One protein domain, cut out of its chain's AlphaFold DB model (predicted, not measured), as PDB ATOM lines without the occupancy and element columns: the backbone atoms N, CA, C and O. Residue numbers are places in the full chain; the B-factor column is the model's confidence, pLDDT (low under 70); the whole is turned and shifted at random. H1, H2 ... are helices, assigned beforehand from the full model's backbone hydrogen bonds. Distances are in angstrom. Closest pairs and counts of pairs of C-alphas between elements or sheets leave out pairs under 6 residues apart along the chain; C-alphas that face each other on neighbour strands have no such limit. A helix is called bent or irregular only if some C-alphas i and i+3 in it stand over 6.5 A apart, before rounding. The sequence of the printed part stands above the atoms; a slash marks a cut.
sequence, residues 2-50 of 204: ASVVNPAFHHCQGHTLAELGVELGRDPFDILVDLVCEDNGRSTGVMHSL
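This is residues 2 to 50 of the 204 residues of the protein "N-acyl-D-aspartate deacylase" of Firmicutes bacterium ADurb.Bin506 (UniProt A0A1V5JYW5). Three short helices make a small three-sided group: H1 and H3 run side by side in opposite ways, with a gap between them that few C-alphas bridge, and H2 lies across one end of the two, over the start of H3. At the edge of this group the first residues, 2 to 3, pair antiparallel with residues 44 to 45, and after them the last residues lead away from the helices as a tail. The printed part has 49 residues with three named helices, in the order H1, H2, H3, and no named strand; the class is all helix, with 25 of the 49 residues in the helices. The whole is compact, with a radius of gyration of the C-alphas of 10.1 A, and the C-alphas span 28 by 23 by 16 A.

The printed part begins at Ala 2, with its C-alpha at (62.958, 64.127, -96.733). H1, residues 7 to 12, begins at C-alpha 7 at (71.885, 54.476, -95.618) and measures 9.9 A from first to last C-alpha. H1 is irregular: C-alphas 8 and 11 are 7.6 A apart, against about 5 A in a regular helix. H2 holds residues 17 to 24 and measures 10.2 A. H3, residues 28 to 38, is the longest helix at 15.3 A and ends at C-alpha 38 at (74.483, 61.417, -102.984).

H1 and H2 are close but not clearly touching; their closest C-alphas, those of Cys 12 and Leu 20, are 7.1 A apart. Their lines are about perpendicular, at 76 degrees. H2 and H3 touch, with the closest C-alphas, those of Gly 21 and Pro 28, 4.8 A apart. The lines of these two helices are about perpendicular, at 90 degrees. H1 and H3 are close but not clearly touching, with the closest C-alphas, those of Phe 9 and Leu 35, 7.4 A apart. They run opposite ways at a shallow tilt of 20 degrees. In H2 and H3 every O i to N i+4 pair is within hydrogen-bond range; in H1 0 of 2 such pairs are, while 2 of its 3 O i to N i+3 pairs are.

The two C-alphas farthest apart are those of Ala 8 and Leu 50, at 30.8 A, and the first and last printed C-alphas are 17.4 A apart. The printed part has no cut. The links from H1 to H2 and from H2 to H3 are tight, with 4 and 3 residues. Residues 39 to 50 are a long stretch with no named element, and their C-alphas lie 8 to 20 A from the mean of the C-alphas. The mean pLDDT of the printed part is 86.6, and no printed residue is under 70.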
ATOM      1  N   ALA A   2      62.061  64.852 -95.833       76.06
ATOM      2  CA  ALA A   2      62.958  64.127 -96.733       76.06
ATOM      3  C   ALA A   2      62.788  62.604 -96.578       76.06
ATOM      4  O   ALA A   2      62.588  62.099 -95.472       76.06
ATOM      5  N   SER A   3      62.876  61.873 -97.688       78.69
ATOM      6  CA  SER A   3      62.975  60.414 -97.739       78.69
ATOM      7  C   SER A   3      64.102  60.037 -98.691       78.69
ATOM      8  O   SER A   3      64.149  60.519 -99.819       78.69
ATOM      9  N   VAL A   4      64.993  59.159 -98.242       79.75
ATOM     10  CA  VAL A   4      66.211  58.780 -98.967       79.75
ATOM     11  C   VAL A   4      66.431  57.277 -98.920       79.75
ATOM     12  O   VAL A   4      66.077  56.620 -97.942       79.75
ATOM     13  N   VAL A   5      67.040  56.726 -99.960       79.50
ATOM     14  CA  VAL A   5      67.391  55.308-100.067       79.50
ATOM     15  C   VAL A   5      68.773  55.052 -99.460       79.50
ATOM     16  O   VAL A   5      68.960  54.042 -98.778       79.50
ATOM     17  N   ASN A   6      69.728  55.967 -99.663       81.50
ATOM     18  CA  ASN A   6      71.106  55.865 -99.179       81.50
ATOM     19  C   ASN A   6      71.181  55.772 -97.631       81.50
ATOM     20  O   ASN A   6      70.781  56.721 -96.950       81.50
ATOM     21  N   PRO A   7      71.742  54.675 -97.065       82.25
ATOM     22  CA  PRO A   7      71.885  54.476 -95.618       82.25
ATOM     23  C   PRO A   7      72.610  55.598 -94.876       82.25
ATOM     24  O   PRO A   7      72.264  55.890 -93.733       82.25
ATOM     25  N   ALA A   8      73.580  56.257 -95.518       82.94
ATOM     26  CA  ALA A   8      74.334  57.347 -94.900       82.94
ATOM     27  C   ALA A   8      73.429  58.521 -94.477       82.94
ATOM     28  O   ALA A   8      73.705  59.197 -93.488       82.94
ATOM     29  N   PHE A   9      72.309  58.710 -95.178       81.88
ATOM     30  CA  PHE A   9      71.369  59.808 -94.965       81.88
ATOM     31  C   PHE A   9      70.068  59.363 -94.283       81.88
ATOM     32  O   PHE A   9      69.121  60.141 -94.200       81.88
ATOM     33  N   HIS A  10      69.988  58.136 -93.748       83.75
ATOM     34  CA  HIS A  10      68.777  57.663 -93.053       83.75
ATOM     35  C   HIS A  10      68.400  58.531 -91.848       83.75
ATOM     36  O   HIS A  10      67.217  58.671 -91.561       83.75
ATOM     37  N   HIS A  11      69.374  59.176 -91.204       82.81
ATOM     38  CA  HIS A  11      69.132  60.143 -90.131       82.81
ATOM     39  C   HIS A  11      68.362  61.394 -90.594       82.81
ATOM     40  O   HIS A  11      67.714  62.038 -89.781       82.81
ATOM     41  N   CYS A  12      68.392  61.725 -91.889       82.00
ATOM     42  CA  CYS A  12      67.611  62.821 -92.458       82.00
ATOM     43  C   CYS A  12      66.148  62.434 -92.730       82.00
ATOM     44  O   CYS A  12      65.330  63.305 -93.041       82.00
ATOM     45  N   GLN A  13      65.809  61.139 -92.684       81.75
ATOM     46  CA  GLN A  13      64.453  60.692 -92.980       81.75
ATOM     47  C   GLN A  13      63.480  61.206 -91.936       81.75
ATOM     48  O   GLN A  13      63.686  61.067 -90.737       81.75
ATOM     49  N   GLY A  14      62.375  61.760 -92.411       80.38
ATOM     50  CA  GLY A  14      61.331  62.254 -91.531       80.38
ATOM     51  C   GLY A  14      61.527  63.690 -91.042       80.38
ATOM     52  O   GLY A  14      60.576  64.304 -90.575       80.38
ATOM     53  N   HIS A  15      62.702  64.276 -91.252       84.75
ATOM     54  CA  HIS A  15      62.941  65.680 -90.939       84.75
ATOM     55  C   HIS A  15      62.564  66.562 -92.137       84.75
ATOM     56  O   HIS A  15      62.587  66.159 -93.311       84.75
ATOM     57  N   THR A  16      62.161  67.793 -91.861       89.38
ATOM     58  CA  THR A  16      62.073  68.850 -92.867       89.38
ATOM     59  C   THR A  16      63.472  69.364 -93.202       89.38
ATOM     60  O   THR A  16      64.384  69.327 -92.383       89.38
ATOM     61  N   LEU A  17      63.655  69.892 -94.416       89.62
ATOM     62  CA  LEU A  17      64.930  70.516 -94.795       89.62
ATOM     63  C   LEU A  17      65.268  71.716 -93.895       89.62
ATOM     64  O   LEU A  17      66.438  71.999 -93.668       89.62
ATOM     65  N   ALA A  18      64.249  72.402 -93.364       90.06
ATOM     66  CA  ALA A  18      64.426  73.499 -92.421       90.06
ATOM     67  C   ALA A  18      64.981  73.012 -91.071       90.06
ATOM     68  O   ALA A  18      65.927  73.607 -90.564       90.06
ATOM     69  N   GLU A  19      64.441  71.919 -90.520       90.62
ATOM     70  CA  GLU A  19      64.970  71.289 -89.300       90.62
ATOM     71  C   GLU A  19      66.412  70.822 -89.506       90.62
ATOM     72  O   GLU A  19      67.280  71.169 -88.711       90.62
ATOM     73  N   LEU A  20      66.696  70.151 -90.627       90.06
ATOM     74  CA  LEU A  20      68.057  69.727 -90.971       90.06
ATOM     75  C   LEU A  20      69.015  70.911 -91.129       90.06
ATOM     76  O   LEU A  20      70.173  70.815 -90.734       90.06
ATOM     77  N   GLY A  21      68.545  72.038 -91.668       91.69
ATOM     78  CA  GLY A  21      69.336  73.263 -91.764       91.69
ATOM     79  C   GLY A  21      69.759  73.799 -90.397       91.69
ATOM     80  O   GLY A  21      70.918  74.170 -90.207       91.69
ATOM     81  N   VAL A  22      68.846  73.773 -89.422       93.69
ATOM     82  CA  VAL A  22      69.132  74.167 -88.034       93.69
ATOM     83  C   VAL A  22      70.058  73.160 -87.352       93.69
ATOM     84  O   VAL A  22      71.039  73.566 -86.734       93.69
ATOM     85  N   GLU A  23      69.779  71.861 -87.476       90.75
ATOM     86  CA  GLU A  23      70.549  70.782 -86.840       90.75
ATOM     87  C   GLU A  23      71.991  70.704 -87.358       90.75
ATOM     88  O   GLU A  23      72.925  70.521 -86.578       90.75
ATOM     89  N   LEU A  24      72.180  70.858 -88.670       89.44
ATOM     90  CA  LEU A  24      73.481  70.739 -89.329       89.44
ATOM     91  C   LEU A  24      74.207  72.084 -89.468       89.44
ATOM     92  O   LEU A  24      75.370  72.100 -89.867       89.44
ATOM     93  N   GLY A  25      73.545  73.207 -89.162       93.31
ATOM     94  CA  GLY A  25      74.100  74.552 -89.334       93.31
ATOM     95  C   GLY A  25      74.416  74.891 -90.795       93.31
ATOM     96  O   GLY A  25      75.399  75.577 -91.072       93.31
ATOM     97  N   ARG A  26      73.619  74.369 -91.733       94.38
ATOM     98  CA  ARG A  26      73.815  74.497 -93.186       94.38
ATOM     99  C   ARG A  26      72.573  75.075 -93.850       94.38
ATOM    100  O   ARG A  26      71.474  74.999 -93.305       94.38
ATOM    101  N   ASP A  27      72.743  75.631 -95.045       94.12
ATOM    102  CA  ASP A  27      71.603  76.088 -95.830       94.12
ATOM    103  C   ASP A  27      70.729  74.886 -96.263       94.12
ATOM    104  O   ASP A  27      71.262  73.897 -96.780       94.12
ATOM    105  N   PRO A  28      69.395  74.932 -96.065       92.69
ATOM    106  CA  PRO A  28      68.487  73.859 -96.474       92.69
ATOM    107  C   PRO A  28      68.576  73.474 -97.957       92.69
ATOM    108  O   PRO A  28      68.327  72.317 -98.304       92.69
ATOM    109  N   PHE A  29      68.909  74.423 -98.836       92.44
ATOM    110  CA  PHE A  29      69.082  74.177-100.264       92.44
ATOM    111  C   PHE A  29      70.333  73.341-100.537       92.44
ATOM    112  O   PHE A  29      70.253  72.375-101.292       92.44
ATOM    113  N   ASP A  30      71.453  73.639 -99.877       93.19
ATOM    114  CA  ASP A  30      72.683  72.851-100.020       93.19
ATOM    115  C   ASP A  30      72.475  71.410 -99.533       93.19
ATOM    116  O   ASP A  30      72.905  70.461-100.184       93.19
ATOM    117  N   ILE A  31      71.745  71.231 -98.425       91.06
ATOM    118  CA  ILE A  31      71.383  69.900 -97.912       91.06
ATOM    119  C   ILE A  31      70.528  69.145 -98.937       91.06
ATOM    120  O   ILE A  31      70.762  67.966 -99.186       91.06
ATOM    121  N   LEU A  32      69.542  69.806 -99.551       91.00
ATOM    122  CA  LEU A  32      68.727  69.197-100.604       91.00
ATOM    123  C   LEU A  32      69.584  68.750-101.795       91.00
ATOM    124  O   LEU A  32      69.392  67.637-102.285       91.00
ATOM    125  N   VAL A  33      70.504  69.599-102.260       91.69
ATOM    126  CA  VAL A  33      71.404  69.275-103.376       91.69
ATOM    127  C   VAL A  33      72.250  68.050-103.036       91.69
ATOM    128  O   VAL A  33      72.269  67.105-103.824       91.69
ATOM    129  N   ASP A  34      72.851  68.010-101.845       90.50
ATOM    130  CA  ASP A  34      73.633  66.861-101.381       90.50
ATOM    131  C   ASP A  34      72.783  65.586-101.336       90.50
ATOM    132  O   ASP A  34      73.180  64.563-101.887       90.50
ATOM    133  N   LEU A  35      71.580  65.639-100.752       88.81
ATOM    134  CA  LEU A  35      70.680  64.481-100.685       88.81
ATOM    135  C   LEU A  35      70.302  63.971-102.080       88.81
ATOM    136  O   LEU A  35      70.162  62.766-102.282       88.81
ATOM    137  N   VAL A  36      70.101  64.859-103.054       90.50
ATOM    138  CA  VAL A  36      69.780  64.462-104.430       90.50
ATOM    139  C   VAL A  36      71.000  63.851-105.116       90.50
ATOM    140  O   VAL A  36      70.871  62.795-105.736       90.50
ATOM    141  N   CYS A  37      72.171  64.475-105.008       90.62
ATOM    142  CA  CYS A  37      73.398  63.991-105.632       90.62
ATOM    143  C   CYS A  37      73.855  62.654-105.031       90.62
ATOM    144  O   CYS A  37      74.055  61.686-105.762       90.62
ATOM    145  N   GLU A  38      73.944  62.574-103.707       89.62
ATOM    146  CA  GLU A  38      74.483  61.417-102.984       89.62
ATOM    147  C   GLU A  38      73.514  60.228-102.923       89.62
ATOM    148  O   GLU A  38      73.932  59.082-102.732       89.62
ATOM    149  N   ASP A  39      72.209  60.456-103.104       84.44
ATOM    150  CA  ASP A  39      71.229  59.373-103.258       84.44
ATOM    151  C   ASP A  39      70.935  59.018-104.727       84.44
ATOM    152  O   ASP A  39      69.998  58.266-105.021       84.44
ATOM    153  N   ASN A  40      71.741  59.528-105.667       85.31
ATOM    154  CA  ASN A  40      71.599  59.306-107.111       85.31
ATOM    155  C   ASN A  40      70.193  59.651-107.642       85.31
ATOM    156  O   ASN A  40      69.612  58.910-108.434       85.31
ATOM    157  N   GLY A  41      69.611  60.753-107.166       83.00
ATOM    158  CA  GLY A  41      68.297  61.240-107.590       83.00
ATOM    159  C   GLY A  41      67.108  60.405-107.109       83.00
ATOM    160  O   GLY A  41      65.998  60.601-107.595       83.00
ATOM    161  N   ARG A  42      67.313  59.472-106.170       82.12
ATOM    162  CA  ARG A  42      66.243  58.621-105.613       82.12
ATOM    163  C   ARG A  42      65.558  59.227-104.387       82.12
ATOM    164  O   ARG A  42      64.543  58.694-103.936       82.12
ATOM    165  N   SER A  43      66.086  60.341-103.891       82.31
ATOM    166  CA  SER A  43      65.498  61.128-102.815       82.31
ATOM    167  C   SER A  43      64.105  61.622-103.201       82.31
ATOM    168  O   SER A  43      63.909  62.217-104.259       82.31
ATOM    169  N   THR A  44      63.131  61.409-102.322       81.94
ATOM    170  CA  THR A  44      61.772  61.939-102.461       81.94
ATOM    171  C   THR A  44      61.459  62.899-101.321       81.94
ATOM    172  O   THR A  44      62.052  62.850-100.242       81.94
ATOM    173  N   GLY A  45      60.534  63.822-101.574       82.44
ATOM    174  CA  GLY A  45      60.148  64.847-100.615       82.44
ATOM    175  C   GLY A  45      58.639  64.929-100.463       82.44
ATOM    176  O   GLY A  45      57.902  64.903-101.446       82.44
ATOM    177  N   VAL A  46      58.183  65.078 -99.223       83.12
ATOM    178  CA  VAL A  46      56.810  65.491 -98.918       83.12
ATOM    179  C   VAL A  46      56.785  67.004 -98.734       83.12
ATOM    180  O   VAL A  46      57.503  67.535 -97.879       83.12
ATOM    181  N   MET A  47      55.939  67.675 -99.515       83.38
ATOM    182  CA  MET A  47      55.680  69.111 -99.423       83.38
ATOM    183  C   MET A  47      54.275  69.337 -98.863       83.38
ATOM    184  O   MET A  47      53.285  68.920 -99.462       83.38
ATOM    185  N   HIS A  48      54.180  70.008 -97.717       84.00
ATOM    186  CA  HIS A  48      52.900  70.378 -97.110       84.00
ATOM    187  C   HIS A  48      52.437  71.727 -97.669       84.00
ATOM    188  O   HIS A  48      52.521  72.749 -96.997       84.00
ATOM    189  N   SER A  49      52.017  71.735 -98.935       85.94
ATOM    190  CA  SER A  49      51.735  72.964 -99.692       85.94
ATOM    191  C   SER A  49      50.270  73.129-100.111       85.94
ATOM    192  O   SER A  49      49.974  73.995-100.927       85.94
ATOM    193  N   LEU A  50      49.365  72.281 -99.615       88.56
ATOM    194  CA  LEU A  50      47.945  72.308 -99.975       88.56
ATOM    195  C   LEU A  50      47.096  72.802 -98.805       88.56
ATOM    196  O   LEU A  50      47.268  72.337 -97.677       88.56
TER     197      LEU A  50